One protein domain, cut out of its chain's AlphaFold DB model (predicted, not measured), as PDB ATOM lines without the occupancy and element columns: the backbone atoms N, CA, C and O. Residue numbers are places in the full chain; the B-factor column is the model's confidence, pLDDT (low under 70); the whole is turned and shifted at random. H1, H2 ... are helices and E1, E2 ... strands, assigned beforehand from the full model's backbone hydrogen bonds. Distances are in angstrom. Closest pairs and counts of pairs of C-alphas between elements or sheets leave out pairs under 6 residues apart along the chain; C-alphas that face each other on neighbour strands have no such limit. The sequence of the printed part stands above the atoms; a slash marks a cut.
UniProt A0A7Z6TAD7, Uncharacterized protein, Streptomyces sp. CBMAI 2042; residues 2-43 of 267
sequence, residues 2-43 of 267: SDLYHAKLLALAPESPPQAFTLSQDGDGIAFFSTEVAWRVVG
ATOM      1  N   SER A   2    -103.930 -31.979 -62.710       70.94
ATOM      2  CA  SER A   2    -104.269 -31.510 -64.065       70.94
ATOM      3  C   SER A   2    -105.409 -30.480 -64.069       70.94
ATOM      4  O   SER A   2    -105.271 -29.416 -64.659       70.94
ATOM      5  N   ASP A   3    -106.484 -30.710 -63.314       78.56
ATOM      6  CA  ASP A   3    -107.611 -29.762 -63.256       78.56
ATOM      7  C   ASP A   3    -107.224 -28.405 -62.648       78.56
ATOM      8  O   ASP A   3    -107.650 -27.362 -63.131       78.56
ATOM      9  N   LEU A   4    -106.354 -28.397 -61.632       79.75
ATOM     10  CA  LEU A   4    -105.858 -27.165 -61.003       79.75
ATOM     11  C   LEU A   4    -104.941 -26.371 -61.943       79.75
ATOM     12  O   LEU A   4    -104.920 -25.140 -61.901       79.75
ATOM     13  N   TYR A   5    -104.193 -27.069 -62.797       83.06
ATOM     14  CA  TYR A   5    -103.398 -26.455 -63.854       83.06
ATOM     15  C   TYR A   5    -104.287 -25.825 -64.933       83.06
ATOM     16  O   TYR A   5    -104.120 -24.650 -65.256       83.06
ATOM     17  N   HIS A   6    -105.293 -26.553 -65.427       83.31
ATOM     18  CA  HIS A   6    -106.246 -26.031 -66.415       83.31
ATOM     19  C   HIS A   6    -107.098 -24.879 -65.861       83.31
ATOM     20  O   HIS A   6    -107.391 -23.924 -66.579       83.31
ATOM     21  N   ALA A   7    -107.409 -24.909 -64.563       80.56
ATOM     22  CA  ALA A   7    -108.049 -23.810 -63.843       80.56
ATOM     23  C   ALA A   7    -107.111 -22.615 -63.567       80.56
ATOM     24  O   ALA A   7    -107.535 -21.633 -62.958       80.56
ATOM     25  N   LYS A   8    -105.843 -22.671 -64.004       86.12
ATOM     26  CA  LYS A   8    -104.819 -21.628 -63.808       86.12
ATOM     27  C   LYS A   8    -104.546 -21.299 -62.335       86.12
ATOM     28  O   LYS A   8    -104.191 -20.170 -62.000       86.12
ATOM     29  N   LEU A   9    -104.704 -22.286 -61.456       82.06
ATOM     30  CA  LEU A   9    -104.362 -22.184 -60.034       82.06
ATOM     31  C   LEU A   9    -102.931 -22.660 -59.773       82.06
ATOM     32  O   LEU A   9    -102.234 -22.123 -58.911       82.06
ATOM     33  N   LEU A  10    -102.478 -23.633 -60.565       88.25
ATOM     34  CA  LEU A  10    -101.104 -24.113 -60.568       88.25
ATOM     35  C   LEU A  10    -100.418 -23.803 -61.896       88.25
ATOM     36  O   LEU A  10    -101.052 -23.719 -62.944       88.25
ATOM     37  N   ALA A  11     -99.100 -23.671 -61.835       89.38
ATOM     38  CA  ALA A  11     -98.221 -23.595 -62.989       89.38
ATOM     39  C   ALA A  11     -97.048 -24.562 -62.815       89.38
ATOM     40  O   ALA A  11     -96.726 -24.973 -61.697       89.38
ATOM     41  N   LEU A  12     -96.394 -24.884 -63.928       91.31
ATOM     42  CA  LEU A  12     -95.136 -25.620 -63.904       91.31
ATOM     43  C   LEU A  12     -94.071 -24.749 -63.232       91.31
ATOM     44  O   LEU A  12     -93.944 -23.547 -63.520       91.31
ATOM     45  N   ALA A  13     -93.355 -25.338 -62.284       90.81
ATOM     46  CA  ALA A  13     -92.279 -24.667 -61.585       90.81
ATOM     47  C   ALA A  13     -91.006 -24.695 -62.452       90.81
ATOM     48  O   ALA A  13     -90.741 -25.721 -63.088       90.81
ATOM     49  N   PRO A  14     -90.239 -23.592 -62.535       88.25
ATOM     50  CA  PRO A  14     -89.033 -23.522 -63.366       88.25
ATOM     51  C   PRO A  14     -87.949 -24.533 -62.958       88.25
ATOM     52  O   PRO A  14     -87.120 -24.899 -63.780       88.25
ATOM     53  N   GLU A  15     -87.977 -25.011 -61.717       91.81
ATOM     54  CA  GLU A  15     -87.112 -26.061 -61.176       91.81
ATOM     55  C   GLU A  15     -87.507 -27.488 -61.602       91.81
ATOM     56  O   GLU A  15     -86.861 -28.450 -61.188       91.81
ATOM     57  N   SER A  16     -88.557 -27.647 -62.417       92.81
ATOM     58  CA  SER A  16     -88.954 -28.956 -62.948       92.81
ATOM     59  C   SER A  16     -87.819 -29.568 -63.776       92.81
ATOM     60  O   SER A  16     -87.218 -28.875 -64.602       92.81
ATOM     61  N   PRO A  17     -87.521 -30.862 -63.600       92.50
ATOM     62  CA  PRO A  17     -86.396 -31.472 -64.283       92.50
ATOM     63  C   PRO A  17     -86.676 -31.631 -65.794       92.50
ATOM     64  O   PRO A  17     -87.827 -31.852 -66.175       92.50
ATOM     65  N   PRO A  18     -85.657 -31.572 -66.676       89.88
ATOM     66  CA  PRO A  18     -85.859 -31.614 -68.129       89.88
ATOM     67  C   PRO A  18     -86.600 -32.857 -68.635       89.88
ATOM     68  O   PRO A  18     -87.378 -32.756 -69.577       89.88
ATOM     69  N   GLN A  19     -86.399 -34.015 -67.996       91.94
ATOM     70  CA  GLN A  19     -87.075 -35.265 -68.360       91.94
ATOM     71  C   GLN A  19     -88.597 -35.238 -68.151       91.94
ATOM     72  O   GLN A  19     -89.303 -36.025 -68.773       91.94
ATOM     73  N   ALA A  20     -89.109 -34.296 -67.352       90.62
ATOM     74  CA  ALA A  20     -90.544 -34.127 -67.146       90.62
ATOM     75  C   ALA A  20     -91.263 -33.558 -68.383       90.62
ATOM     76  O   ALA A  20     -92.494 -33.507 -68.406       90.62
ATOM     77  N   PHE A  21     -90.513 -33.119 -69.398       91.38
ATOM     78  CA  PHE A  21     -91.019 -32.491 -70.610       91.38
ATOM     79  C   PHE A  21     -90.756 -33.366 -71.837       91.38
ATOM     80  O   PHE A  21     -89.698 -33.975 -71.984       91.38
ATOM     81  N   THR A  22     -91.714 -33.391 -72.756       89.88
ATOM     82  CA  THR A  22     -91.606 -34.088 -74.040       89.88
ATOM     83  C   THR A  22     -92.210 -33.238 -75.154       89.88
ATOM     84  O   THR A  22     -92.936 -32.276 -74.901       89.88
ATOM     85  N   LEU A  23     -91.903 -33.563 -76.405       86.00
ATOM     86  CA  LEU A  23     -92.533 -32.900 -77.542       86.00
ATOM     87  C   LEU A  23     -93.998 -33.334 -77.642       86.00
ATOM     88  O   LEU A  23     -94.313 -34.518 -77.502       86.00
ATOM     89  N   SER A  24     -94.891 -32.370 -77.872       83.81
ATOM     90  CA  SER A  24     -96.302 -32.666 -78.114       83.81
ATOM     91  C   SER A  24     -96.465 -33.500 -79.387       83.81
ATOM     92  O   SER A  24     -95.811 -33.236 -80.398       83.81
ATOM     93  N   GLN A  25     -97.357 -34.495 -79.355       77.56
ATOM     94  CA  GLN A  25     -97.678 -35.312 -80.533       77.56
ATOM     95  C   GLN A  25     -98.417 -34.511 -81.617       77.56
ATOM     96  O   GLN A  25     -98.360 -34.879 -82.787       77.56
ATOM     97  N   ASP A  26     -99.026 -33.384 -81.241       78.56
ATOM     98  CA  ASP A  26     -99.793 -32.514 -82.137       78.56
ATOM     99  C   ASP A  26     -98.917 -31.487 -82.883       78.56
ATOM    100  O   ASP A  26     -99.426 -30.605 -83.570       78.56
ATOM    101  N   GLY A  27     -97.587 -31.590 -82.769       57.41
ATOM    102  CA  GLY A  27     -96.632 -30.826 -83.579       57.41
ATOM    103  C   GLY A  27     -96.395 -29.375 -83.151       57.41
ATOM    104  O   GLY A  27     -95.402 -28.797 -83.581       57.41
ATOM    105  N   ASP A  28     -97.220 -28.821 -82.259       64.88
ATOM    106  CA  ASP A  28     -97.011 -27.503 -81.654       64.88
ATOM    107  C   ASP A  28     -96.957 -27.609 -80.121       64.88
ATOM    108  O   ASP A  28     -97.955 -27.857 -79.441       64.88
ATOM    109  N   GLY A  29     -95.762 -27.402 -79.560       78.56
ATOM    110  CA  GLY A  29     -95.557 -27.180 -78.127       78.56
ATOM    111  C   GLY A  29     -94.893 -28.315 -77.341       78.56
ATOM    112  O   GLY A  29     -94.481 -29.353 -77.864       78.56
ATOM    113  N   ILE A  30     -94.762 -28.065 -76.038       82.75
ATOM    114  CA  ILE A  30     -94.149 -28.961 -75.056       82.75
ATOM    115  C   ILE A  30     -95.271 -29.620 -74.251       82.75
ATOM    116  O   ILE A  30     -96.075 -28.930 -73.623       82.75
ATOM    117  N   ALA A  31     -95.316 -30.949 -74.259       87.31
ATOM    118  CA  ALA A  31     -96.119 -31.740 -73.339       87.31
ATOM    119  C   ALA A  31     -95.316 -32.036 -72.064       87.31
ATOM    120  O   ALA A  31     -94.086 -31.975 -72.054       87.31
ATOM    121  N   PHE A  32     -96.002 -32.363 -70.970       89.44
ATOM    122  CA  PHE A  32     -95.349 -32.647 -69.696       89.44
ATOM    123  C   PHE A  32     -95.978 -33.839 -68.978       89.44
ATOM    124  O   PHE A  32     -97.186 -34.076 -69.060       89.44
ATOM    125  N   PHE A  33     -95.159 -34.569 -68.227       89.00
ATOM    126  CA  PHE A  33     -95.610 -35.644 -67.355       89.00
ATOM    127  C   PHE A  33     -96.031 -35.052 -66.009       89.00
ATOM    128  O   PHE A  33     -95.201 -34.620 -65.212       89.00
ATOM    129  N   SER A  34     -97.342 -35.023 -65.743       85.50
ATOM    130  CA  SER A  34     -97.913 -34.393 -64.534       85.50
ATOM    131  C   SER A  34     -97.362 -34.925 -63.198       85.50
ATOM    132  O   SER A  34     -97.460 -34.238 -62.181       85.50
ATOM    133  N   THR A  35     -96.790 -36.130 -63.208       88.50
ATOM    134  CA  THR A  35     -96.160 -36.804 -62.066       88.50
ATOM    135  C   THR A  35     -94.693 -36.429 -61.858       88.50
ATOM    136  O   THR A  35     -94.167 -36.686 -60.782       88.50
ATOM    137  N   GLU A  36     -94.030 -35.850 -62.862       89.62
ATOM    138  CA  GLU A  36     -92.594 -35.524 -62.824       89.62
ATOM    139  C   GLU A  36     -92.319 -34.020 -62.751       89.62
ATOM    140  O   GLU A  36     -91.233 -33.603 -62.347       89.62
ATOM    141  N   VAL A  37     -93.295 -33.192 -63.126       91.56
ATOM    142  CA  VAL A  37     -93.186 -31.737 -62.994       91.56
ATOM    143  C   VAL A  37     -93.306 -31.300 -61.538       91.56
ATOM    144  O   VAL A  37     -94.143 -31.792 -60.777       91.56
ATOM    145  N   ALA A  38     -92.503 -30.308 -61.169       91.19
ATOM    146  CA  ALA A  38     -92.708 -29.568 -59.939       91.19
ATOM    147  C   ALA A  38     -93.839 -28.551 -60.151       91.19
ATOM    148  O   ALA A  38     -93.935 -27.892 -61.191       91.19
ATOM    149  N   TRP A  39     -94.713 -28.421 -59.154       90.38
ATOM    150  CA  TRP A  39     -95.863 -27.524 -59.200       90.38
ATOM    151  C   TRP A  39     -95.607 -26.284 -58.355       90.38
ATOM    152  O   TRP A  39     -95.150 -26.384 -57.220       90.38
ATOM    153  N   ARG A  40     -95.979 -25.117 -58.880       89.69
ATOM    154  CA  ARG A  40     -95.999 -23.861 -58.122       89.69
ATOM    155  C   ARG A  40     -97.369 -23.208 -58.184       89.69
ATOM    156  O   ARG A  40     -98.112 -23.375 -59.152       89.69
ATOM    157  N   VAL A  41     -97.670 -22.396 -57.179       89.12
ATOM    158  CA  VAL A  41     -98.881 -21.573 -57.166       89.12
ATOM    159  C   VAL A  41     -98.706 -20.378 -58.105       89.12
ATOM    160  O   VAL A  41     -97.648 -19.736 -58.146       89.12
ATOM    161  N   VAL A  42     -99.738 -20.080 -58.894       86.56
ATOM    162  CA  VAL A  42     -99.727 -18.930 -59.808       86.56
ATOM    163  C   VAL A  42     -99.671 -17.624 -59.006       86.56
ATOM    164  O   VAL A  42    -100.479 -17.404 -58.113       86.56
ATOM    165  N   GLY A  43     -98.709 -16.754 -59.333       84.75
ATOM    166  CA  GLY A  43     -98.480 -15.483 -58.627       84.75
ATOM    167  C   GLY A  43     -97.639 -15.589 -57.347       84.75
ATOM    168  O   GLY A  43     -97.324 -14.566 -56.749       84.75
TER     169      GLY A  43
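Overview. This is residues 2 to 43 of the 267 residues of an uncharacterized protein of Streptomyces sp. CBMAI 2042 (UniProt A0A7Z6TAD7). Two small two-stranded ladders sit at opposite ends of the longest axis, joined by two links, residues 13 to 20 and 33 to 38. One is E1 with E4, with the short helix H1 at its end of the domain; the other is the hairpin E2 and E3. The 42 printed residues hold H1, E1, E2, E3 and E4 in that order, a mixed class with 17 residues, under half, in named elements, and both sheets antiparallel. The whole is only just compact, close to loose, with a radius of gyration of the C-alphas of 10.6 A and spans of 28 by 20 by 16 A.

Along the chain. H1, residues 2 to 6, begins at C-alpha 2 (-104.269, -31.510, -64.065) and is 6.3 A long. E1 is residues 10 to 12, 7.0 A; E2 21 to 23, 7.1 A; E3 30 to 32, 6.6 A. E4, residues 39 to 41, 7.0 A, ends at C-alpha 41 (-98.881, -21.573, -57.166).

Arrangement. H1's O i to N i+4 pair is within hydrogen-bond range. The closest C-alphas of H1 and E1 are Leu 4 and Leu 10, 5.7 A. E1 and E4 are antiparallel at 134 degrees, with N 11 and O 40 within hydrogen-bond range at 2.9 A. E2 and E3, a hairpin, are antiparallel at 136 degrees, with N 31 and O 22 at 2.8 A. E1 and E3 are apart.

Size, cuts and confidence. The C-alphas farthest apart, Gln 25 and Gly 43, are 29.6 A apart. The printed part has no cut and no long link. Residues 27 to 28 are under pLDDT 70.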